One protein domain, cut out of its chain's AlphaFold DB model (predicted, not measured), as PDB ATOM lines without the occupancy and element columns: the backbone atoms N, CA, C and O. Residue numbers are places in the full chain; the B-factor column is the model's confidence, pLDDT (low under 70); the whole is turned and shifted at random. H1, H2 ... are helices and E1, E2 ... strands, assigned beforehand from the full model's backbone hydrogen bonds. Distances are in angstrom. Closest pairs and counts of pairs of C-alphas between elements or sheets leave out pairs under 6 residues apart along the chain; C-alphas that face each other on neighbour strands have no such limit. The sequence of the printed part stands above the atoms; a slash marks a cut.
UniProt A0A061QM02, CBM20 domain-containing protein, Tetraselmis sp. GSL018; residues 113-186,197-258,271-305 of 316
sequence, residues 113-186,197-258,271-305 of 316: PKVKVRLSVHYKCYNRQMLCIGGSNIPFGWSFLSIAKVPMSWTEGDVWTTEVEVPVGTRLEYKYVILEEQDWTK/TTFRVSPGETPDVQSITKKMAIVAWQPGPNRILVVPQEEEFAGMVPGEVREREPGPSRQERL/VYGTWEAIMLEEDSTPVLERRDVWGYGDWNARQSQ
ATOM      1  N   PRO A 113      17.875 -17.716  -7.993       91.12
ATOM      2  CA  PRO A 113      16.726 -18.474  -7.514       91.12
ATOM      3  C   PRO A 113      16.012 -19.175  -8.675       91.12
ATOM      4  O   PRO A 113      15.697 -18.575  -9.707       91.12
ATOM      5  N   LYS A 114      15.754 -20.474  -8.496       94.50
ATOM      6  CA  LYS A 114      15.126 -21.347  -9.495       94.50
ATOM      7  C   LYS A 114      13.792 -21.871  -8.999       94.50
ATOM      8  O   LYS A 114      13.594 -22.099  -7.810       94.50
ATOM      9  N   VAL A 115      12.898 -22.102  -9.950       96.06
ATOM     10  CA  VAL A 115      11.601 -22.745  -9.756       96.06
ATOM     11  C   VAL A 115      11.618 -24.073 -10.489       96.06
ATOM     12  O   VAL A 115      12.049 -24.153 -11.644       96.06
ATOM     13  N   LYS A 116      11.111 -25.117  -9.838       97.06
ATOM     14  CA  LYS A 116      10.871 -26.411 -10.475       97.06
ATOM     15  C   LYS A 116       9.623 -26.301 -11.346       97.06
ATOM     16  O   LYS A 116       8.509 -26.148 -10.855       97.06
ATOM     17  N   VAL A 117       9.799 -26.359 -12.656       97.31
ATOM     18  CA  VAL A 117       8.713 -26.300 -13.634       97.31
ATOM     19  C   VAL A 117       8.320 -27.720 -14.026       97.31
ATOM     20  O   VAL A 117       9.108 -28.440 -14.637       97.31
ATOM     21  N   ARG A 118       7.084 -28.106 -13.706       97.62
ATOM     22  CA  ARG A 118       6.469 -29.381 -14.089       97.62
ATOM     23  C   ARG A 118       5.570 -29.171 -15.292       97.62
ATOM     24  O   ARG A 118       4.501 -28.578 -15.174       97.62
ATOM     25  N   LEU A 119       5.989 -29.665 -16.451       97.31
ATOM     26  CA  LEU A 119       5.183 -29.623 -17.667       97.31
ATOM     27  C   LEU A 119       4.533 -30.977 -17.885       97.31
ATOM     28  O   LEU A 119       5.213 -32.003 -17.876       97.31
ATOM     29  N   SER A 120       3.234 -30.975 -18.152       97.00
ATOM     30  CA  SER A 120       2.508 -32.186 -18.507       97.00
ATOM     31  C   SER A 120       1.553 -31.964 -19.664       97.00
ATOM     32  O   SER A 120       1.056 -30.860 -19.874       97.00
ATOM     33  N   VAL A 121       1.323 -33.014 -20.447       95.50
ATOM     34  CA  VAL A 121       0.385 -32.982 -21.566       95.50
ATOM     35  C   VAL A 121      -0.229 -34.352 -21.794       95.50
ATOM     36  O   VAL A 121       0.465 -35.369 -21.785       95.50
ATOM     37  N   HIS A 122      -1.534 -34.375 -22.045       92.69
ATOM     38  CA  HIS A 122      -2.195 -35.572 -22.553       92.69
ATOM     39  C   HIS A 122      -1.921 -35.705 -24.050       92.69
ATOM     40  O   HIS A 122      -2.369 -34.870 -24.840       92.69
ATOM     41  N   TYR A 123      -1.202 -36.752 -24.447       90.94
ATOM     42  CA  TYR A 123      -0.913 -37.041 -25.844       90.94
ATOM     43  C   TYR A 123      -0.630 -38.528 -26.071       90.94
ATOM     44  O   TYR A 123       0.193 -39.142 -25.392       90.94
ATOM     45  N   LYS A 124      -1.269 -39.112 -27.085       89.75
ATOM     46  CA  LYS A 124      -1.056 -40.511 -27.452       89.75
ATOM     47  C   LYS A 124       0.006 -40.624 -28.543       89.75
ATOM     48  O   LYS A 124      -0.252 -40.282 -29.693       89.75
ATOM     49  N   CYS A 125       1.172 -41.156 -28.186       86.62
ATOM     50  CA  CYS A 125       2.214 -41.521 -29.146       86.62
ATOM     51  C   CYS A 125       1.965 -42.921 -29.725       86.62
ATOM     52  O   CYS A 125       1.421 -43.799 -29.047       86.62
ATOM     53  N   TYR A 126       2.397 -43.144 -30.967       85.75
ATOM     54  CA  TYR A 126       2.436 -44.483 -31.553       85.75
ATOM     55  C   TYR A 126       3.647 -45.280 -31.045       85.75
ATOM     56  O   TYR A 126       4.483 -44.781 -30.286       85.75
ATOM     57  N   ASN A 127       3.736 -46.551 -31.443       79.75
ATOM     58  CA  ASN A 127       4.910 -47.365 -31.146       79.75
ATOM     59  C   ASN A 127       6.172 -46.672 -31.666       79.75
ATOM     60  O   ASN A 127       6.153 -46.107 -32.755       79.75
ATOM     61  N   ARG A 128       7.262 -46.756 -30.890       85.81
ATOM     62  CA  ARG A 128       8.590 -46.205 -31.233       85.81
ATOM     63  C   ARG A 128       8.659 -44.680 -31.321       85.81
ATOM     64  O   ARG A 128       9.675 -44.129 -31.738       85.81
ATOM     65  N   GLN A 129       7.599 -44.005 -30.889       90.50
ATOM     66  CA  GLN A 129       7.570 -42.564 -30.733       90.50
ATOM     67  C   GLN A 129       7.723 -42.180 -29.266       90.50
ATOM     68  O   GLN A 129       7.275 -42.891 -28.363       90.50
ATOM     69  N   MET A 130       8.315 -41.015 -29.040       92.69
ATOM     70  CA  MET A 130       8.401 -40.390 -27.729       92.69
ATOM     71  C   MET A 130       8.125 -38.894 -27.822       92.69
ATOM     72  O   MET A 130       8.319 -38.276 -28.873       92.69
ATOM     73  N   LEU A 131       7.684 -38.322 -26.703       94.81
ATOM     74  CA  LEU A 131       7.438 -36.895 -26.583       94.81
ATOM     75  C   LEU A 131       8.624 -36.197 -25.920       94.81
ATOM     76  O   LEU A 131       9.096 -36.623 -24.867       94.81
ATOM     77  N   CYS A 132       9.075 -35.106 -26.524       96.31
ATOM     78  CA  CYS A 132      10.128 -34.239 -26.005       96.31
ATOM     79  C   CYS A 132       9.687 -32.773 -26.057       96.31
ATOM     80  O   CYS A 132       8.648 -32.438 -26.636       96.31
ATOM     81  N   ILE A 133      10.505 -31.884 -25.489       96.94
ATOM     82  CA  ILE A 133      10.257 -30.439 -25.501       96.94
ATOM     83  C   ILE A 133      11.396 -29.700 -26.204       96.94
ATOM     84  O   ILE A 133      12.569 -29.884 -25.887       96.94
ATOM     85  N   GLY A 134      11.037 -28.832 -27.151       97.00
ATOM     86  CA  GLY A 134      11.926 -27.812 -27.711       97.00
ATOM     87  C   GLY A 134      11.523 -26.428 -27.220       97.00
ATOM     88  O   GLY A 134      10.333 -26.174 -27.036       97.00
ATOM     89  N   GLY A 135      12.482 -25.525 -27.012       96.81
ATOM     90  CA  GLY A 135      12.181 -24.210 -26.440       96.81
ATOM     91  C   GLY A 135      13.309 -23.186 -26.500       96.81
ATOM     92  O   GLY A 135      14.394 -23.462 -27.004       96.81
ATOM     93  N   SER A 136      13.023 -21.975 -26.018       94.00
ATOM     94  CA  SER A 136      13.884 -20.791 -26.141       94.00
ATOM     95  C   SER A 136      14.991 -20.667 -25.092       94.00
ATOM     96  O   SER A 136      15.963 -19.959 -25.341       94.00
ATOM     97  N   ASN A 137      14.853 -21.308 -23.930       91.75
ATOM     98  CA  ASN A 137      15.753 -21.137 -22.786       91.75
ATOM     99  C   ASN A 137      16.258 -22.487 -22.289       91.75
ATOM    100  O   ASN A 137      15.509 -23.457 -22.317       91.75
ATOM    101  N   ILE A 138      17.477 -22.511 -21.749       86.25
ATOM    102  CA  ILE A 138      18.068 -23.681 -21.086       86.25
ATOM    103  C   ILE A 138      17.150 -24.134 -19.929       86.25
ATOM    104  O   ILE A 138      16.648 -23.273 -19.204       86.25
ATOM    105  N   PRO A 139      16.912 -25.450 -19.757       89.88
ATOM    106  CA  PRO A 139      17.549 -26.571 -20.467       89.88
ATOM    107  C   PRO A 139      16.965 -26.893 -21.851       89.88
ATOM    108  O   PRO A 139      17.487 -27.765 -22.545       89.88
ATOM    109  N   PHE A 140      15.918 -26.194 -22.285       93.31
ATOM    110  CA  PHE A 140      15.364 -26.357 -23.623       93.31
ATOM    111  C   PHE A 140      16.252 -25.728 -24.707       93.31
ATOM    112  O   PHE A 140      17.091 -24.856 -24.470       93.31
ATOM    113  N   GLY A 141      16.032 -26.169 -25.942       94.56
ATOM    114  CA  GLY A 141      16.608 -25.561 -27.134       94.56
ATOM    115  C   GLY A 141      15.815 -25.953 -28.375       94.56
ATOM    116  O   GLY A 141      15.093 -26.950 -28.369       94.56
ATOM    117  N   TRP A 142      15.950 -25.186 -29.455       96.19
ATOM    118  CA  TRP A 142      15.287 -25.477 -30.735       96.19
ATOM    119  C   TRP A 142      16.049 -26.484 -31.608       96.19
ATOM    120  O   TRP A 142      15.564 -26.883 -32.664       96.19
ATOM    121  N   SER A 143      17.249 -26.893 -31.188       95.44
ATOM    122  CA  SER A 143      18.052 -27.892 -31.893       95.44
ATOM    123  C   SER A 143      17.689 -29.309 -31.457       95.44
ATOM    124  O   SER A 143      17.359 -29.548 -30.296       95.44
ATOM    125  N   PHE A 144      17.839 -30.270 -32.371       93.56
ATOM    126  CA  PHE A 144      17.623 -31.690 -32.084       93.56
ATOM    127  C   PHE A 144      18.402 -32.172 -30.849       93.56
ATOM    128  O   PHE A 144      17.830 -32.828 -29.986       93.56
ATOM    129  N   LEU A 145      19.673 -31.772 -30.714       92.50
ATOM    130  CA  LEU A 145      20.511 -32.142 -29.567       92.50
ATOM    131  C   LEU A 145      19.975 -31.619 -28.230       92.50
ATOM    132  O   LEU A 145      20.196 -32.253 -27.204       92.50
ATOM    133  N   SER A 146      19.305 -30.466 -28.220       93.75
ATOM    134  CA  SER A 146      18.705 -29.921 -26.995       93.75
ATOM    135  C   SER A 146      17.379 -30.611 -26.688       93.75
ATOM    136  O   SER A 146      17.121 -30.972 -25.548       93.75
ATOM    137  N   ILE A 147      16.575 -30.876 -27.719       95.00
ATOM    138  CA  ILE A 147      15.297 -31.594 -27.603       95.00
ATOM    139  C   ILE A 147      15.516 -33.017 -27.074       95.00
ATOM    140  O   ILE A 147      14.803 -33.464 -26.181       95.00
ATOM    141  N   ALA A 148      16.535 -33.719 -27.575       91.38
ATOM    142  CA  ALA A 148      16.884 -35.074 -27.146       91.38
ATOM    143  C   ALA A 148      17.345 -35.159 -25.677       91.38
ATOM    144  O   ALA A 148      17.320 -36.242 -25.097       91.38
ATOM    145  N   LYS A 149      17.763 -34.037 -25.070       90.50
ATOM    146  CA  LYS A 149      18.166 -33.967 -23.655       90.50
ATOM    147  C   LYS A 149      16.993 -33.838 -22.693       90.50
ATOM    148  O   LYS A 149      17.176 -34.116 -21.514       90.50
ATOM    149  N   VAL A 150      15.820 -33.428 -23.177       90.50
ATOM    150  CA  VAL A 150      14.628 -33.227 -22.342       90.50
ATOM    151  C   VAL A 150      13.474 -34.103 -22.843       90.50
ATOM    152  O   VAL A 150      12.454 -33.589 -23.323       90.50
ATOM    153  N   PRO A 151      13.624 -35.440 -22.796       92.81
ATOM    154  CA  PRO A 151      12.510 -36.328 -23.061       92.81
ATOM    155  C   PRO A 151      11.520 -36.294 -21.900       92.81
ATOM    156  O   PRO A 151      11.886 -36.114 -20.738       92.81
ATOM    157  N   MET A 152      10.249 -36.480 -22.230       94.88
ATOM    158  CA  MET A 152       9.191 -36.587 -21.240       94.88
ATOM    159  C   MET A 152       9.009 -38.050 -20.823       94.88
ATOM    160  O   MET A 152       9.143 -38.968 -21.637       94.88
ATOM    161  N   SER A 153       8.663 -38.266 -19.559       93.62
ATOM    162  CA  SER A 153       8.260 -39.568 -19.035       93.62
ATOM    163  C   SER A 153       6.790 -39.809 -19.345       93.62
ATOM    164  O   SER A 153       5.952 -38.934 -19.132       93.62
ATOM    165  N   TRP A 154       6.463 -40.994 -19.850       92.88
ATOM    166  CA  TRP A 154       5.073 -41.399 -20.062       92.88
ATOM    167  C   TRP A 154       4.519 -42.017 -18.781       92.88
ATOM    168  O   TRP A 154       5.180 -42.833 -18.137       92.88
ATOM    169  N   THR A 155       3.284 -41.672 -18.444       88.81
ATOM    170  CA  THR A 155       2.519 -42.274 -17.351       88.81
ATOM    171  C   THR A 155       1.180 -42.800 -17.868       88.81
ATOM    172  O   THR A 155       0.761 -42.506 -18.994       88.81
ATOM    173  N   GLU A 156       0.518 -43.636 -17.067       87.81
ATOM    174  CA  GLU A 156      -0.782 -44.207 -17.422       87.81
ATOM    175  C   GLU A 156      -1.812 -43.105 -17.733       87.81
ATOM    176  O   GLU A 156      -1.842 -42.058 -17.089       87.81
ATOM    177  N   GLY A 157      -2.654 -43.328 -18.748       88.25
ATOM    178  CA  GLY A 157      -3.603 -42.315 -19.232       88.25
ATOM    179  C   GLY A 157      -3.060 -41.402 -20.338       88.25
ATOM    180  O   GLY A 157      -3.645 -40.350 -20.601       88.25
ATOM    181  N   ASP A 158      -1.967 -41.806 -20.999       90.25
ATOM    182  CA  ASP A 158      -1.319 -41.053 -22.082       90.25
ATOM    183  C   ASP A 158      -0.874 -39.650 -21.646       90.25
ATOM    184  O   ASP A 158      -0.948 -38.688 -22.412       90.25
ATOM    185  N   VAL A 159      -0.406 -39.537 -20.399       92.12
ATOM    186  CA  VAL A 159       0.127 -38.294 -19.837       92.12
ATOM    187  C   VAL A 159       1.639 -38.327 -19.900       92.12
ATOM    188  O   VAL A 159       2.285 -39.198 -19.318       92.12
ATOM    189  N   TRP A 160       2.202 -37.347 -20.590       94.94
ATOM    190  CA  TRP A 160       3.636 -37.119 -20.633       94.94
ATOM    191  C   TRP A 160       3.991 -36.033 -19.639       94.94
ATOM    192  O   TRP A 160       3.347 -34.986 -19.649       94.94
ATOM    193  N   THR A 161       5.018 -36.254 -18.824       96.00
ATOM    194  CA  THR A 161       5.484 -35.303 -17.811       96.00
ATOM    195  C   THR A 161       6.983 -35.057 -17.929       96.00
ATOM    196  O   THR A 161       7.749 -35.935 -18.319       96.00
ATOM    197  N   THR A 162       7.430 -33.854 -17.596       95.19
ATOM    198  CA  THR A 162       8.851 -33.556 -17.400       95.19
ATOM    199  C   THR A 162       9.008 -32.469 -16.351       95.19
ATOM    200  O   THR A 162       8.115 -31.636 -16.173       95.19
ATOM    201  N   GLU A 163      10.140 -32.490 -15.660       95.62
ATOM    202  CA  GLU A 163      10.484 -31.523 -14.626       95.62
ATOM    203  C   GLU A 163      11.821 -30.885 -14.976       95.62
ATOM    204  O   GLU A 163      12.784 -31.580 -15.303       95.62
ATOM    205  N   VAL A 164      11.875 -29.559 -14.925       94.81
ATOM    206  CA  VAL A 164      13.096 -28.794 -15.181       94.81
ATOM    207  C   VAL A 164      13.205 -27.644 -14.194       94.81
ATOM    208  O   VAL A 164      12.202 -27.048 -13.815       94.81
ATOM    209  N   GLU A 165      14.420 -27.295 -13.798       95.25
ATOM    210  CA  GLU A 165      14.663 -26.094 -13.002       95.25
ATOM    211  C   GLU A 165      14.901 -24.901 -13.921       95.25
ATOM    212  O   GLU A 165      15.710 -24.966 -14.851       95.25
ATOM    213  N   VAL A 166      14.188 -23.807 -13.667       94.69
ATOM    214  CA  VAL A 166      14.250 -22.596 -14.488       94.69
ATOM    215  C   VAL A 166      14.370 -21.375 -13.577       94.69
ATOM    216  O   VAL A 166      13.679 -21.330 -12.559       94.69
ATOM    217  N   PRO A 167      15.204 -20.373 -13.915       94.94
ATOM    218  CA  PRO A 167      15.292 -19.148 -13.129       94.94
ATOM    219  C   PRO A 167      13.941 -18.431 -13.003       94.94
ATOM    220  O   PRO A 167      13.158 -18.396 -13.963       94.94
ATOM    221  N   VAL A 168      13.684 -17.842 -11.833       94.81
ATOM    222  CA  VAL A 168      12.474 -17.046 -11.556       94.81
ATOM    223  C   VAL A 168      12.255 -15.953 -12.606       94.81
ATOM    224  O   VAL A 168      13.196 -15.443 -13.215       94.81
ATOM    225  N   GLY A 169      10.994 -15.613 -12.878       93.62
ATOM    226  CA  GLY A 169      10.649 -14.554 -13.836       93.62
ATOM    227  C   GLY A 169      10.974 -14.853 -15.307       93.62
ATOM    228  O   GLY A 169      10.655 -14.045 -16.188       93.62
ATOM    229  N   THR A 170      11.591 -15.999 -15.611       94.31
ATOM    230  CA  THR A 170      11.954 -16.372 -16.979       94.31
ATOM    231  C   THR A 170      10.710 -16.551 -17.830       94.31
ATOM    232  O   THR A 170       9.797 -17.315 -17.516       94.31
ATOM    233  N   ARG A 171      10.702 -15.897 -18.987       94.19
ATOM    234  CA  ARG A 171       9.690 -16.123 -20.007       94.19
ATOM    235  C   ARG A 171      10.159 -17.202 -20.985       94.19
ATOM    236  O   ARG A 171      11.076 -16.977 -21.765       94.19
ATOM    237  N   LEU A 172       9.469 -18.335 -20.979       94.50
ATOM    238  CA  LEU A 172       9.718 -19.488 -21.837       94.50
ATOM    239  C   LEU A 172       8.813 -19.469 -23.069       94.50
ATOM    240  O   LEU A 172       7.608 -19.211 -22.980       94.50
ATOM    241  N   GLU A 173       9.390 -19.795 -24.219       95.00
ATOM    242  CA  GLU A 173       8.665 -20.248 -25.400       95.00
ATOM    243  C   GLU A 173       9.025 -21.698 -25.676       95.00
ATOM    244  O   GLU A 173      10.206 -22.035 -25.719       95.00
ATOM    245  N   TYR A 174       8.028 -22.555 -25.870       96.56
ATOM    246  CA  TYR A 174       8.278 -23.973 -26.101       96.56
ATOM    247  C   TYR A 174       7.230 -24.615 -27.004       96.56
ATOM    248  O   TYR A 174       6.155 -24.064 -27.265       96.56
ATOM    249  N   LYS A 175       7.572 -25.801 -27.500       96.00
ATOM    250  CA  LYS A 175       6.690 -26.708 -28.223       96.00
ATOM    251  C   LYS A 175       6.970 -28.138 -27.807       96.00
ATOM    252  O   LYS A 175       8.117 -28.510 -27.556       96.00
ATOM    253  N   TYR A 176       5.925 -28.949 -27.846       97.06
ATOM    254  CA  TYR A 176       6.090 -30.393 -27.833       97.06
ATOM    255  C   TYR A 176       6.593 -30.884 -29.195       97.06
ATOM    256  O   TYR A 176       6.211 -30.361 -30.248       97.06
ATOM    257  N   VAL A 177       7.472 -31.878 -29.168       97.25
ATOM    258  CA  VAL A 177       8.130 -32.448 -30.344       97.25
ATOM    259  C   VAL A 177       8.021 -33.959 -30.265       97.25
ATOM    260  O   VAL A 177       8.281 -34.544 -29.216       97.25
ATOM    261  N   ILE A 178       7.636 -34.588 -31.371       95.25
ATOM    262  CA  ILE A 178       7.587 -36.043 -31.477       95.25
ATOM    263  C   ILE A 178       8.883 -36.497 -32.122       95.25
ATOM    264  O   ILE A 178       9.208 -36.095 -33.247       95.25
ATOM    265  N   LEU A 179       9.605 -37.337 -31.389       94.69
ATOM    266  CA  LEU A 179      10.734 -38.077 -31.918       94.69
ATOM    267  C   LEU A 179      10.283 -39.495 -32.245       94.69
ATOM    268  O   LEU A 179       9.541 -40.100 -31.475       94.69
ATOM    269  N   GLU A 180      10.755 -40.027 -33.363       92.06
ATOM    270  CA  GLU A 180      10.491 -41.400 -33.789       92.06
ATOM    271  C   GLU A 180      11.799 -42.114 -34.093       92.06
ATOM    272  O   GLU A 180      12.716 -41.526 -34.678       92.06
ATOM    273  N   GLU A 181      11.875 -43.380 -33.694       89.25
ATOM    274  CA  GLU A 181      13.022 -44.223 -33.990       89.25
ATOM    275  C   GLU A 181      13.155 -44.450 -35.495       89.25
ATOM    276  O   GLU A 181      12.204 -44.785 -36.196       89.25
ATOM    277  N   GLN A 182      14.370 -44.269 -35.986       85.94
ATOM    278  CA  GLN A 182      14.750 -44.486 -37.362       85.94
ATOM    279  C   GLN A 182      15.624 -45.748 -37.409       85.94
ATOM    280  O   GLN A 182      16.766 -45.744 -36.950       85.94
ATOM    281  N   ASP A 183      15.118 -46.822 -38.013       70.94
ATOM    282  CA  ASP A 183      15.834 -48.101 -38.207       70.94
ATOM    283  C   ASP A 183      16.938 -48.060 -39.268       70.94
ATOM    284  O   ASP A 183      17.351 -49.085 -39.806       70.94
ATOM    285  N   TRP A 184      17.474 -46.888 -39.588       56.44
ATOM    286  CA  TRP A 184      18.456 -46.747 -40.663       56.44
ATOM    287  C   TRP A 184      19.776 -47.493 -40.407       56.44
ATOM    288  O   TRP A 184      20.633 -47.510 -41.286       56.44
ATOM    289  N   THR A 185      19.973 -48.108 -39.230       50.72
ATOM    290  CA  THR A 185      21.265 -48.694 -38.856       50.72
ATOM    291  C   THR A 185      21.425 -50.200 -39.022       50.72
ATOM    292  O   THR A 185      22.584 -50.607 -39.018       50.72
ATOM    293  N   LYS A 186      20.399 -51.046 -39.211       49.34
ATOM    294  CA  LYS A 186      20.648 -52.496 -39.418       49.34
ATOM    295  C   LYS A 186      19.570 -53.208 -40.234       49.34
ATOM    296  O   LYS A 186      18.686 -53.841 -39.676       49.34
ATOM    297  N   THR A 197      11.193 -52.618 -28.365       51.22
ATOM    298  CA  THR A 197      11.626 -51.830 -27.210       51.22
ATOM    299  C   THR A 197      10.853 -50.522 -27.231       51.22
ATOM    300  O   THR A 197      11.106 -49.626 -28.036       51.22
ATOM    301  N   THR A 198       9.842 -50.415 -26.375       58.09
ATOM    302  CA  THR A 198       9.136 -49.159 -26.160       58.09
ATOM    303  C   THR A 198      10.114 -48.182 -25.516       58.09
ATOM    304  O   THR A 198      10.492 -48.385 -24.367       58.09
ATOM    305  N   PHE A 199      10.499 -47.114 -26.223       62.97
ATOM    306  CA  PHE A 199      11.308 -45.996 -25.702       62.97
ATOM    307  C   PHE A 199      10.509 -45.113 -24.729       62.97
ATOM    308  O   PHE A 199      10.493 -43.886 -24.817       62.97
ATOM    309  N   ARG A 200       9.777 -45.749 -23.815       69.69
ATOM    310  CA  ARG A 200       9.074 -45.075 -22.736       69.69
ATOM    311  C   ARG A 200      10.050 -44.976 -21.582       69.69
ATOM    312  O   ARG A 200      10.396 -45.984 -20.978       69.69
ATOM    313  N   VAL A 201      10.499 -43.758 -21.319       73.19
ATOM    314  CA  VAL A 201      11.274 -43.459 -20.120       73.19
ATOM    315  C   VAL A 201      10.314 -43.591 -18.946       73.19
ATOM    316  O   VAL A 201       9.338 -42.837 -18.856       73.19
ATOM    317  N   SER A 202      10.557 -44.579 -18.089       72.12
ATOM    318  CA  SER A 202       9.787 -44.728 -16.857       72.12
ATOM    319  C   SER A 202      10.045 -43.517 -15.955       72.12
ATOM    320  O   SER A 202      11.165 -42.997 -15.945       72.12
ATOM    321  N   PRO A 203       9.052 -43.047 -15.184       71.50
ATOM    322  CA  PRO A 203       9.286 -42.007 -14.188       71.50
ATOM    323  C   PRO A 203      10.438 -42.405 -13.252       71.50
ATOM    324  O   PRO A 203      10.421 -43.490 -12.674       71.50
ATOM    325  N   GLY A 204      11.446 -41.540 -13.126       70.50
ATOM    326  CA  GLY A 204      12.629 -41.772 -12.287       70.50
ATOM    327  C   GLY A 204      13.815 -42.459 -12.977       70.50
ATOM    328  O   GLY A 204      14.890 -42.520 -12.387       70.50
ATOM    329  N   GLU A 205      13.670 -42.935 -14.217       77.00
ATOM    330  CA  GLU A 205      14.795 -43.440 -15.008       77.00
ATOM    331  C   GLU A 205      15.444 -42.305 -15.809       77.00
ATOM    332  O   GLU A 205      14.763 -41.490 -16.434       77.00
ATOM    333  N   THR A 206      16.777 -42.241 -15.812       75.38
ATOM    334  CA  THR A 206      17.487 -41.265 -16.641       75.38
ATOM    335  C   THR A 206      17.466 -41.713 -18.101       75.38
ATOM    336  O   THR A 206      17.937 -42.813 -18.398       75.38
ATOM    337  N   PRO A 207      16.987 -40.879 -19.033       79.06
ATOM    338  CA  PRO A 207      16.972 -41.224 -20.446       79.06
ATOM    339  C   PRO A 207      18.392 -41.395 -20.996       79.06
ATOM    340  O   PRO A 207      19.264 -40.554 -20.765       79.06
ATOM    341  N   ASP A 208      18.620 -42.434 -21.802       86.19
ATOM    342  CA  ASP A 208      19.866 -42.559 -22.565       86.19
ATOM    343  C   ASP A 208      19.862 -41.577 -23.747       86.19
ATOM    344  O   ASP A 208      19.486 -41.899 -24.879       86.19
ATOM    345  N   VAL A 209      20.312 -40.350 -23.475       86.56
ATOM    346  CA  VAL A 209      20.430 -39.264 -24.459       86.56
ATOM    347  C   VAL A 209      21.288 -39.678 -25.661       86.56
ATOM    348  O   VAL A 209      21.028 -39.228 -26.781       86.56
ATOM    349  N   GLN A 210      22.293 -40.542 -25.475       86.06
ATOM    350  CA  GLN A 210      23.146 -41.008 -26.573       86.06
ATOM    351  C   GLN A 210      22.378 -41.944 -27.504       86.06
ATOM    352  O   GLN A 210      22.492 -41.815 -28.723       86.06
ATOM    353  N   SER A 211      21.577 -42.853 -26.944       86.19
ATOM    354  CA  SER A 211      20.680 -43.710 -27.724       86.19
ATOM    355  C   SER A 211      19.644 -42.879 -28.483       86.19
ATOM    356  O   SER A 211      19.526 -43.033 -29.700       86.19
ATOM    357  N   ILE A 212      18.990 -41.919 -27.814       86.69
ATOM    358  CA  ILE A 212      18.006 -41.019 -28.441       86.69
ATOM    359  C   ILE A 212      18.645 -40.253 -29.607       86.69
ATOM    360  O   ILE A 212      18.127 -40.261 -30.719       86.69
ATOM    361  N   THR A 213      19.810 -39.640 -29.385       88.81
ATOM    362  CA  THR A 213      20.488 -38.816 -30.401       88.81
ATOM    363  C   THR A 213      20.934 -39.627 -31.622       88.81
ATOM    364  O   THR A 213      20.990 -39.093 -32.726       88.81
ATOM    365  N   LYS A 214      21.272 -40.909 -31.446       89.25
ATOM    366  CA  LYS A 214      21.739 -41.775 -32.540       89.25
ATOM    367  C   LYS A 214      20.599 -42.412 -33.329       89.25
ATOM    368  O   LYS A 214      20.751 -42.628 -34.528       89.25
ATOM    369  N   LYS A 215      19.505 -42.767 -32.653       88.88
ATOM    370  CA  LYS A 215      18.444 -43.604 -33.227       88.88
ATOM    371  C   LYS A 215      17.175 -42.844 -33.577       88.88
ATOM    372  O   LYS A 215      16.389 -43.360 -34.353       88.88
ATOM    373  N   MET A 216      16.952 -41.652 -33.032       91.81
ATOM    374  CA  MET A 216      15.686 -40.939 -33.201       91.81
ATOM    375  C   MET A 216      15.813 -39.783 -34.195       91.81
ATOM    376  O   MET A 216      16.878 -39.188 -34.344       91.81
ATOM    377  N   ALA A 217      14.704 -39.415 -34.830       94.00
ATOM    378  CA  ALA A 217      14.582 -38.187 -35.610       94.00
ATOM    379  C   ALA A 217      13.294 -37.437 -35.260       94.00
ATOM    380  O   ALA A 217      12.317 -38.030 -34.802       94.00
ATOM    381  N   ILE A 218      13.290 -36.122 -35.488       95.19
ATOM    382  CA  ILE A 218      12.082 -35.304 -35.349       95.19
ATOM    383  C   ILE A 218      11.151 -35.623 -36.514       95.19
ATOM    384  O   ILE A 218      11.512 -35.390 -37.666       95.19
ATOM    385  N   VAL A 219       9.941 -36.083 -36.205       94.81
ATOM    386  CA  VAL A 219       8.919 -36.379 -37.223       94.81
ATOM    387  C   VAL A 219       7.764 -35.394 -37.206       94.81
ATOM    388  O   VAL A 219       7.127 -35.168 -38.233       94.81
ATOM    389  N   ALA A 220       7.508 -34.758 -36.064       94.75
ATOM    390  CA  ALA A 220       6.481 -33.738 -35.967       94.75
ATOM    391  C   ALA A 220       6.770 -32.732 -34.856       94.75
ATOM    392  O   ALA A 220       7.276 -33.061 -33.784       94.75
ATOM    393  N   TRP A 221       6.365 -31.497 -35.119       95.81
ATOM    394  CA  TRP A 221       6.259 -30.444 -34.122       95.81
ATOM    395  C   TRP A 221       4.802 -30.274 -33.721       95.81
ATOM    396  O   TRP A 221       3.900 -30.488 -34.536       95.81
ATOM    397  N   GLN A 222       4.572 -29.795 -32.501       94.25
ATOM    398  CA  GLN A 222       3.265 -29.290 -32.121       94.25
ATOM    399  C   GLN A 222       2.783 -28.247 -33.155       94.25
ATOM    400  O   GLN A 222       3.507 -27.274 -33.430       94.25
ATOM    401  N   PRO A 223       1.579 -28.427 -33.737       88.88
ATOM    402  CA  PRO A 223       0.999 -27.457 -34.655       88.88
ATOM    403  C   PRO A 223       0.666 -26.146 -33.930       88.88
ATOM    404  O   PRO A 223       0.579 -26.106 -32.701       88.88
ATOM    405  N   GLY A 224       0.473 -25.079 -34.706       87.94
ATOM    406  CA  GLY A 224       0.122 -23.760 -34.178       87.94
ATOM    407  C   GLY A 224       1.326 -22.950 -33.670       87.94
ATOM    408  O   GLY A 224       2.481 -23.283 -33.979       87.94
ATOM    409  N   PRO A 225       1.083 -21.845 -32.946       87.50
ATOM    410  CA  PRO A 225       2.132 -20.996 -32.379       87.50
ATOM    411  C   PRO A 225       2.909 -21.691 -31.245       87.50
ATOM    412  O   PRO A 225       2.537 -22.759 -30.763       87.50
ATOM    413  N   ASN A 226       4.016 -21.079 -30.814       92.06
ATOM    414  CA  ASN A 226       4.733 -21.517 -29.613       92.06
ATOM    415  C   ASN A 226       3.851 -21.334 -28.374       92.06
ATOM    416  O   ASN A 226       3.148 -20.326 -28.246       92.06
ATOM    417  N   ARG A 227       3.950 -22.275 -27.434       92.00
ATOM    418  CA  ARG A 227       3.404 -22.099 -26.089       92.00
ATOM    419  C   ARG A 227       4.271 -21.126 -25.314       92.00
ATOM    420  O   ARG A 227       5.475 -21.027 -25.545       92.00
ATOM    421  N   ILE A 228       3.629 -20.401 -24.410       92.69
ATOM    422  CA  ILE A 228       4.254 -19.381 -23.581       92.69
ATOM    423  C   ILE A 228       4.008 -19.743 -22.126       92.69
ATOM    424  O   ILE A 228       2.863 -19.953 -21.727       92.69
ATOM    425  N   LEU A 229       5.088 -19.784 -21.356       94.12
ATOM    426  CA  LEU A 229       5.063 -19.954 -19.912       94.12
ATOM    427  C   LEU A 229       5.911 -18.856 -19.281       94.12
ATOM    428  O   LEU A 229       7.012 -18.571 -19.749       94.12
ATOM    429  N   VAL A 230       5.383 -18.210 -18.251       94.94
ATOM    430  CA  VAL A 230       6.115 -17.205 -17.476       94.94
ATOM    431  C   VAL A 230       6.389 -17.820 -16.117       94.94
ATOM    432  O   VAL A 230       5.455 -18.125 -15.384       94.94
ATOM    433  N   VAL A 231       7.656 -18.054 -15.798       95.38
ATOM    434  CA  VAL A 231       8.038 -18.561 -14.481       95.38
ATOM    435  C   VAL A 231       7.692 -17.488 -13.438       95.38
ATOM    436  O   VAL A 231       7.977 -16.316 -13.694       95.38
ATOM    437  N   PRO A 232       7.043 -17.845 -12.313       95.06
ATOM    438  CA  PRO A 232       6.665 -16.878 -11.291       95.06
ATOM    439  C   PRO A 232       7.887 -16.149 -10.724       95.06
ATOM    440  O   PRO A 232       9.003 -16.679 -10.742       95.06
ATOM    441  N   GLN A 233       7.669 -14.932 -10.239       94.56
ATOM    442  CA  GLN A 233       8.682 -14.186  -9.493       94.56
ATOM    443  C   GLN A 233       8.788 -14.686  -8.044       94.56
ATOM    444  O   GLN A 233       7.873 -15.336  -7.537       94.56
ATOM    445  N   GLU A 234       9.883 -14.362  -7.356       92.44
ATOM    446  CA  GLU A 234      10.079 -14.732  -5.945       92.44
ATOM    447  C   GLU A 234       8.976 -14.149  -5.044       92.44
ATOM    448  O   GLU A 234       8.487 -14.818  -4.133       92.44
ATOM    449  N   GLU A 235       8.492 -12.941  -5.352       92.81
ATOM    450  CA  GLU A 235       7.417 -12.295  -4.597       92.81
ATOM    451  C   GLU A 235       6.067 -13.018  -4.724       92.81
ATOM    452  O   GLU A 235       5.220 -12.867  -3.848       92.81
ATOM    453  N   GLU A 236       5.845 -13.813  -5.776       91.81
ATOM    454  CA  GLU A 236       4.608 -14.598  -5.922       91.81
ATOM    455  C   GLU A 236       4.553 -15.763  -4.923       91.81
ATOM    456  O   GLU A 236       3.468 -16.139  -4.470       91.81
ATOM    457  N   PHE A 237       5.720 -16.294  -4.553       92.44
ATOM    458  CA  PHE A 237       5.863 -17.321  -3.521       92.44
ATOM    459  C   PHE A 237       5.946 -16.721  -2.114       92.44
ATOM    460  O   PHE A 237       5.700 -17.421  -1.129       92.44
ATOM    461  N   ALA A 238       6.254 -15.426  -1.998       91.12
ATOM    462  CA  ALA A 238       6.305 -14.741  -0.717       91.12
ATOM    463  C   ALA A 238       4.931 -14.794  -0.024       91.12
ATOM    464  O   ALA A 238       3.931 -14.255  -0.499       91.12
ATOM    465  N   GLY A 239       4.886 -15.462   1.129       88.88
ATOM    466  CA  GLY A 239       3.669 -15.620   1.925       88.88
ATOM    467  C   GLY A 239       2.811 -16.837   1.573       88.88
ATOM    468  O   GLY A 239       1.762 -17.003   2.189       88.88
ATOM    469  N   MET A 240       3.239 -17.691   0.636       94.12
ATOM    470  CA  MET A 240       2.667 -19.033   0.510       94.12
ATOM    471  C   MET A 240       3.144 -19.916   1.667       94.12
ATOM    472  O   MET A 240       4.286 -19.801   2.117       94.12
ATOM    473  N   VAL A 241       2.280 -20.810   2.144       95.00
ATOM    474  CA  VAL A 241       2.690 -21.856   3.096       95.00
ATOM    475  C   VAL A 241       3.089 -23.137   2.350       95.00
ATOM    476  O   VAL A 241       2.489 -23.444   1.319       95.00
ATOM    477  N   PRO A 242       4.076 -23.915   2.840       96.19
ATOM    478  CA  PRO A 242       4.365 -25.241   2.294       96.19
ATOM    479  C   PRO A 242       3.097 -26.103   2.198       96.19
ATOM    480  O   PRO A 242       2.320 -26.190   3.151       96.19
ATOM    481  N   GLY A 243       2.872 -26.706   1.033       92.38
ATOM    482  CA  GLY A 243       1.672 -27.472   0.686       92.38
ATOM    483  C   GLY A 243       0.503 -26.646   0.128       92.38
ATOM    484  O   GLY A 243      -0.460 -27.233  -0.367       92.38
ATOM    485  N   GLU A 244       0.556 -25.311   0.167       93.56
ATOM    486  CA  GLU A 244      -0.449 -24.461  -0.481       93.56
ATOM    487  C   GLU A 244      -0.327 -24.561  -2.003       93.56
ATOM    488  O   GLU A 244       0.755 -24.392  -2.568       93.56
ATOM    489  N   VAL A 245      -1.459 -24.795  -2.669       96.06
ATOM    490  CA  VAL A 245      -1.579 -24.752  -4.129       96.06
ATOM    491  C   VAL A 245      -2.399 -23.527  -4.502       96.06
ATOM    492  O   VAL A 245      -3.535 -23.374  -4.049       96.06
ATOM    493  N   ARG A 246      -1.838 -22.666  -5.348       96.31
ATOM    494  CA  ARG A 246      -2.502 -21.474  -5.871       96.31
ATOM    495  C   ARG A 246      -2.616 -21.578  -7.384       96.31
ATOM    496  O   ARG A 246      -1.617 -21.584  -8.097       96.31
ATOM    497  N   GLU A 247      -3.847 -21.662  -7.868       95.06
ATOM    498  CA  GLU A 247      -4.138 -21.690  -9.300       95.06
ATOM    499  C   GLU A 247      -3.845 -20.330  -9.949       95.06
ATOM    500  O   GLU A 247      -4.070 -19.276  -9.345       95.06
ATOM    501  N   ARG A 248      -3.328 -20.361 -11.180       91.62
ATOM    502  CA  ARG A 248      -2.972 -19.187 -11.973       91.62
ATOM    503  C   ARG A 248      -3.593 -19.286 -13.358       91.62
ATOM    504  O   ARG A 248      -3.610 -20.349 -13.973       91.62
ATOM    505  N   GLU A 249      -4.056 -18.157 -13.883       86.94
ATOM    506  CA  GLU A 249      -4.458 -18.095 -15.284       86.94
ATOM    507  C   GLU A 249      -3.216 -18.212 -16.185       86.94
ATOM    508  O   GLU A 249      -2.283 -17.411 -16.042       86.94
ATOM    509  N   PRO A 250      -3.175 -19.182 -17.118       82.44
ATOM    510  CA  PRO A 250      -2.074 -19.290 -18.059       82.44
ATOM    511  C   PRO A 250      -1.920 -17.986 -18.843       82.44
ATOM    512  O   PRO A 250      -2.889 -17.454 -19.383       82.44
ATOM    513  N   GLY A 251      -0.689 -17.480 -18.928       68.62
ATOM    514  CA  GLY A 251      -0.419 -16.232 -19.637       68.62
ATOM    515  C   GLY A 251      -0.915 -16.269 -21.095       68.62
ATOM    516  O   GLY A 251      -0.809 -17.310 -21.756       68.62
ATOM    517  N   PRO A 252      -1.415 -15.137 -21.624       62.34
ATOM    518  CA  PRO A 252      -2.004 -15.072 -22.954       62.34
ATOM    519  C   PRO A 252      -0.989 -15.496 -24.018       62.34
ATOM    520  O   PRO A 252       0.165 -15.045 -24.029       62.34
ATOM    521  N   SER A 253      -1.413 -16.353 -24.949       58.91
ATOM    522  CA  SER A 253      -0.587 -16.663 -26.115       58.91
ATOM    523  C   SER A 253      -0.396 -15.380 -26.941       58.91
ATOM    524  O   SER A 253      -1.265 -14.509 -26.983       58.91
ATOM    525  N   ARG A 254       0.755 -15.218 -27.610       52.38
ATOM    526  CA  ARG A 254       1.124 -13.983 -28.343       52.38
ATOM    527  C   ARG A 254       0.033 -13.489 -29.315       52.38
ATOM    528  O   ARG A 254       0.015 -12.302 -29.636       52.38
ATOM    529  N   GLN A 255      -0.856 -14.372 -29.773       53.78
ATOM    530  CA  GLN A 255      -1.969 -14.047 -30.666       53.78
ATOM    531  C   GLN A 255      -3.061 -13.173 -30.032       53.78
ATOM    532  O   GLN A 255      -3.690 -12.420 -30.768       53.78
ATOM    533  N   GLU A 256      -3.255 -13.180 -28.710       52.47
ATOM    534  CA  GLU A 256      -4.311 -12.368 -28.077       52.47
ATOM    535  C   GLU A 256      -4.060 -10.855 -28.141       52.47
ATOM    536  O   GLU A 256      -4.983 -10.064 -27.966       52.47
ATOM    537  N   ARG A 257      -2.829 -10.422 -28.447       53.22
ATOM    538  CA  ARG A 257      -2.525  -8.993 -28.634       53.22
ATOM    539  C   ARG A 257      -2.901  -8.452 -30.011       53.22
ATOM    540  O   ARG A 257      -2.774  -7.248 -30.225       53.22
ATOM    541  N   LEU A 258      -3.322  -9.302 -30.948       56.00
ATOM    542  CA  LEU A 258      -3.831  -8.823 -32.227       56.00
ATOM    543  C   LEU A 258      -5.326  -8.508 -32.085       56.00
ATOM    544  O   LEU A 258      -6.069  -9.334 -31.555       56.00
ATOM    545  N   VAL A 271      -6.371 -21.652 -25.832       59.84
ATOM    546  CA  VAL A 271      -5.697 -22.539 -24.889       59.84
ATOM    547  C   VAL A 271      -6.726 -23.208 -23.948       59.84
ATOM    548  O   VAL A 271      -6.594 -23.203 -22.729       59.84
ATOM    549  N   TYR A 272      -7.821 -23.736 -24.497       63.88
ATOM    550  CA  TYR A 272      -8.874 -24.387 -23.740       63.88
ATOM    551  C   TYR A 272      -8.310 -25.648 -23.093       63.88
ATOM    552  O   TYR A 272      -7.829 -26.559 -23.768       63.88
ATOM    553  N   GLY A 273      -8.392 -25.677 -21.766       79.19
ATOM    554  CA  GLY A 273      -7.958 -26.802 -20.951       79.19
ATOM    555  C   GLY A 273      -6.494 -26.763 -20.524       79.19
ATOM    556  O   GLY A 273      -6.082 -27.706 -19.854       79.19
ATOM    557  N   THR A 274      -5.715 -25.718 -20.847       88.94
ATOM    558  CA  THR A 274      -4.452 -25.533 -20.119       88.94
ATOM    559  C   THR A 274      -4.757 -25.041 -18.714       88.94
ATOM    560  O   THR A 274      -5.494 -24.075 -18.531       88.94
ATOM    561  N   TRP A 275      -4.162 -25.708 -17.739       93.56
ATOM    562  CA  TRP A 275      -4.243 -25.370 -16.328       93.56
ATOM    563  C   TRP A 275      -2.842 -25.097 -15.797       93.56
ATOM    564  O   TRP A 275      -1.869 -25.715 -16.243       93.56
ATOM    565  N   GLU A 276      -2.735 -24.162 -14.864       95.19
ATOM    566  CA  GLU A 276      -1.464 -23.750 -14.293       95.19
ATOM    567  C   GLU A 276      -1.634 -23.448 -12.805       95.19
ATOM    568  O   GLU A 276      -2.611 -22.824 -12.396       95.19
ATOM    569  N   ALA A 277      -0.689 -23.892 -11.984       96.75
ATOM    570  CA  ALA A 277      -0.682 -23.600 -10.561       96.75
ATOM    571  C   ALA A 277       0.738 -23.456 -10.038       96.75
ATOM    572  O   ALA A 277       1.675 -24.086 -10.527       96.75
ATOM    573  N   ILE A 278       0.878 -22.633  -9.011       97.06
ATOM    574  CA  ILE A 278       2.099 -22.509  -8.230       97.06
ATOM    575  C   ILE A 278       1.890 -23.167  -6.873       97.06
ATOM    576  O   ILE A 278       0.790 -23.134  -6.317       97.06
ATOM    577  N   MET A 279       2.938 -23.776  -6.337       97.00
ATOM    578  CA  MET A 279       2.919 -24.392  -5.016       97.00
ATOM    579  C   MET A 279       4.301 -24.358  -4.372       97.00
ATOM    580  O   MET A 279       5.314 -24.268  -5.065       97.00
ATOM    581  N   LEU A 280       4.332 -24.446  -3.046       96.19
ATOM    582  CA  LEU A 280       5.549 -24.729  -2.287       96.19
ATOM    583  C   LEU A 280       5.507 -26.186  -1.836       96.19
ATOM    584  O   LEU A 280       4.542 -26.603  -1.198       96.19
ATOM    585  N   GLU A 281       6.534 -26.963  -2.160       94.62
ATOM    586  CA  GLU A 281       6.693 -28.315  -1.616       94.62
ATOM    587  C   GLU A 281       7.017 -28.277  -0.109       94.62
ATOM    588  O   GLU A 281       7.265 -27.217   0.468       94.62
ATOM    589  N   GLU A 282       6.984 -29.434   0.560       93.50
ATOM    590  CA  GLU A 282       7.253 -29.543   2.007       93.50
ATOM    591  C   GLU A 282       8.658 -29.051   2.393       93.50
ATOM    592  O   GLU A 282       8.870 -28.540   3.492       93.50
ATOM    593  N   ASP A 283       9.610 -29.158   1.468       93.62
ATOM    594  CA  ASP A 283      10.982 -28.663   1.584       93.62
ATOM    595  C   ASP A 283      11.120 -27.167   1.240       93.62
ATOM    596  O   ASP A 283      12.230 -26.644   1.185       93.62
ATOM    597  N   SER A 284       9.998 -26.463   1.047       91.69
ATOM    598  CA  SER A 284       9.934 -25.073   0.579       91.69
ATOM    599  C   SER A 284      10.474 -24.861  -0.841       91.69
ATOM    600  O   SER A 284      10.766 -23.725  -1.215       91.69
ATOM    601  N   THR A 285      10.573 -25.915  -1.657       94.25
ATOM    602  CA  THR A 285      10.923 -25.774  -3.073       94.25
ATOM    603  C   THR A 285       9.747 -25.157  -3.841       94.25
ATOM    604  O   THR A 285       8.643 -25.715  -3.821       94.25
ATOM    605  N   PRO A 286       9.941 -24.025  -4.544       96.75
ATOM    606  CA  PRO A 286       8.907 -23.443  -5.386       96.75
ATOM    607  C   PRO A 286       8.694 -24.293  -6.638       96.75
ATOM    608  O   PRO A 286       9.633 -24.608  -7.377       96.75
ATOM    609  N   VAL A 287       7.434 -24.632  -6.898       97.75
ATOM    610  CA  VAL A 287       7.012 -25.425  -8.049       97.75
ATOM    611  C   VAL A 287       5.973 -24.660  -8.857       97.75
ATOM    612  O   VAL A 287       5.018 -24.106  -8.315       97.75
ATOM    613  N   LEU A 288       6.151 -24.672 -10.172       97.38
ATOM    614  CA  LEU A 288       5.161 -24.251 -11.152       97.38
ATOM    615  C   LEU A 288       4.694 -25.487 -11.917       97.38
ATOM    616  O   LEU A 288       5.456 -26.062 -12.694       97.38
ATOM    617  N   GLU A 289       3.445 -25.887 -11.721       97.62
ATOM    618  CA  GLU A 289       2.820 -26.968 -12.470       97.62
ATOM    619  C   GLU A 289       2.014 -26.407 -13.636       97.62
ATOM    620  O   GLU A 289       1.184 -25.514 -13.472       97.62
ATOM    621  N   ARG A 290       2.236 -26.960 -14.827       96.31
ATOM    622  CA  ARG A 290       1.460 -26.661 -16.023       96.31
ATOM    623  C   ARG A 290       0.977 -27.940 -16.683       96.31
ATOM    624  O   ARG A 290       1.761 -28.830 -17.017       96.31
ATOM    625  N   ARG A 291      -0.329 -27.995 -16.921       95.81
ATOM    626  CA  ARG A 291      -1.013 -29.075 -17.631       95.81
ATOM    627  C   ARG A 291      -1.537 -28.522 -18.937       95.81
ATOM    628  O   ARG A 291      -2.464 -27.726 -18.939       95.81
ATOM    629  N   ASP A 292      -0.922 -28.904 -20.042       93.38
ATOM    630  CA  ASP A 292      -1.343 -28.523 -21.380       93.38
ATOM    631  C   ASP A 292      -2.238 -29.591 -22.015       93.38
ATOM    632  O   ASP A 292      -2.213 -30.775 -21.677       93.38
ATOM    633  N   VAL A 293      -2.988 -29.168 -23.029       88.12
ATOM    634  CA  VAL A 293      -3.773 -30.061 -23.883       88.12
ATOM    635  C   VAL A 293      -3.200 -30.045 -25.293       88.12
ATOM    636  O   VAL A 293      -3.032 -28.977 -25.892       88.12
ATOM    637  N   TRP A 294      -2.922 -31.225 -25.850       85.69
ATOM    638  CA  TRP A 294      -2.535 -31.385 -27.249       85.69
ATOM    639  C   TRP A 294      -3.358 -32.491 -27.917       85.69
ATOM    640  O   TRP A 294      -3.388 -33.628 -27.467       85.69
ATOM    641  N   GLY A 295      -4.044 -32.166 -29.017       70.62
ATOM    642  CA  GLY A 295      -4.701 -33.168 -29.867       70.62
ATOM    643  C   GLY A 295      -6.069 -33.660 -29.377       70.62
ATOM    644  O   GLY A 295      -6.701 -34.449 -30.071       70.62
ATOM    645  N   TYR A 296      -6.576 -33.162 -28.245       56.12
ATOM    646  CA  TYR A 296      -7.856 -33.585 -27.651       56.12
ATOM    647  C   TYR A 296      -9.086 -32.764 -28.079       56.12
ATOM    648  O   TYR A 296     -10.133 -32.847 -27.443       56.12
ATOM    649  N   GLY A 297      -9.007 -32.019 -29.187       50.72
ATOM    650  CA  GLY A 297     -10.132 -31.217 -29.694       50.72
ATOM    651  C   GLY A 297     -11.386 -32.017 -30.084       50.72
ATOM    652  O   GLY A 297     -12.453 -31.430 -30.196       50.72
ATOM    653  N   ASP A 298     -11.294 -33.345 -30.227       51.50
ATOM    654  CA  ASP A 298     -12.377 -34.164 -30.794       51.50
ATOM    655  C   ASP A 298     -12.827 -35.363 -29.935       51.50
ATOM    656  O   ASP A 298     -13.853 -35.972 -30.242       51.50
ATOM    657  N   TRP A 299     -12.114 -35.751 -28.868       46.47
ATOM    658  CA  TRP A 299     -12.447 -37.004 -28.160       46.47
ATOM    659  C   TRP A 299     -13.753 -36.877 -27.354       46.47
ATOM    660  O   TRP A 299     -14.669 -37.683 -27.533       46.47
ATOM    661  N   ASN A 300     -13.911 -35.829 -26.540       45.41
ATOM    662  CA  ASN A 300     -15.139 -35.631 -25.750       45.41
ATOM    663  C   ASN A 300     -16.363 -35.304 -26.624       45.41
ATOM    664  O   ASN A 300     -17.482 -35.722 -26.313       45.41
ATOM    665  N   ALA A 301     -16.164 -34.634 -27.764       49.66
ATOM    666  CA  ALA A 301     -17.230 -34.389 -28.737       49.66
ATOM    667  C   ALA A 301     -17.724 -35.695 -29.392       49.66
ATOM    668  O   ALA A 301     -18.915 -35.848 -29.653       49.66
ATOM    669  N   ARG A 302     -16.837 -36.680 -29.595       45.81
ATOM    670  CA  ARG A 302     -17.196 -37.993 -30.162       45.81
ATOM    671  C   ARG A 302     -17.740 -38.987 -29.140       45.81
ATOM    672  O   ARG A 302     -18.489 -39.873 -29.529       45.81
ATOM    673  N   GLN A 303     -17.405 -38.862 -27.855       50.00
ATOM    674  CA  GLN A 303     -18.041 -39.678 -26.810       50.00
ATOM    675  C   GLN A 303     -19.442 -39.179 -26.435       50.00
ATOM    676  O   GLN A 303     -20.312 -39.993 -26.134       50.00
ATOM    677  N   SER A 304     -19.684 -37.866 -26.493       49.78
ATOM    678  CA  SER A 304     -21.024 -37.298 -26.269       49.78
ATOM    679  C   SER A 304     -21.964 -37.491 -27.465       49.78
ATOM    680  O   SER A 304     -23.173 -37.618 -27.281       49.78
ATOM    681  N   GLN A 305     -21.433 -37.605 -28.686       49.28
ATOM    682  CA  GLN A 305     -22.183 -38.089 -29.844       49.28
ATOM    683  C   GLN A 305     -22.127 -39.615 -29.895       49.28
ATOM    684  O   GLN A 305     -21.335 -40.197 -30.634       49.28
TER     685      GLN A 305
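AT A GLANCE: This is residues 113 to 186, 197 to 258 and 271 to 305 of the 316 residues of the protein "CBM20 domain-containing protein" of Tetraselmis sp. GSL018 (UniProt A0A061QM02). Two strongly twisted sheets stand partly face to face as a sandwich with crossed strands: the larger of E3, E4, E1, E10, E9 and E8, the smaller of E2, E5, E6 and E7. Short helices lie round the rims, H1 and H2 at the smaller sheet and H3 at the larger, while residues 298 to 305, with H5, stick out. The printed part has 171 residues with five named helices and ten named strands, in the order E1 E2 H1 E3 E4 E5 H2 E6 E7 H3 E8 H4 E9 E10 H5, and its class is mixed. The larger sheet is mixed, the smaller branched and antiparallel; the whole is compact, with a radius of gyration of the C-alphas of 16.9 A and spans of 58 by 43 by 34 A.

IN THESE COORDINATES: Find C-alpha 114 at (15.126, -21.347, -9.495); from there E1 runs 25.9 A to residue 122. Beside it look for E4, residues 159 to 167, 25.3 A, and E10, residues 286 to 293, 23.4 A; farther across are E3, 153 to 155, E9, 275 to 280, and E8, 245 to 248. In the smaller sheet, E5 runs 31.6 A from C-alpha 171 at (9.690, -16.123, -20.007) to residue 181, with E2, 129 to 135, E6, 216 to 221, and E7, 227 to 230. The helices are H1, 144 to 147, H2, 209 to 215, H3, 234 to 237, H4, 254 to 257, and H5, 299 to 304, ending at (-21.024, -37.298, -26.269).

HOW THE PARTS SIT: In the larger sheet, E1 and E10 are parallel at 21 degrees, with N 118 and O 288 2.8 A apart; E4 and E1 are antiparallel, with N 117 and O 164 at 2.8 A. E3 and E4 form a hairpin (N 153 to O 161, 2.8 A), as do E9 and E10 (N 277 to O 289, 2.9 A); E8 is antiparallel to E9, N 246 to O 278, 2.8 A. E2 lies on one side of E5, N 132 to O 177, 2.9 A; E6, N 178 to O 220, 2.9 A, and E7, N 172 to O 229, 2.8 A, lie on the other. The sheets' facing parts are 10.1 A centre to centre. H1 is on the smaller sheet, over none of its strands, and H2 only grazes it; H3 only grazes the larger. H4 and H5 are on neither sheet. In H2 and H5 every O i to N i+4 pair is within hydrogen-bond range; H1, H3 and H4 are too short for one.

THE WHOLE: The C-alphas of Lys 186 and Gly 239 are farthest apart, 57.9 A. Cuts leave C-alphas 186 and 197 15.2 A apart, and 258 and 271 15.7 A. No link printed whole is long. Confidence is under 70 at residues 184 to 186, 197 to 200, 251 to 258, 271 to 272 and 296 to 305.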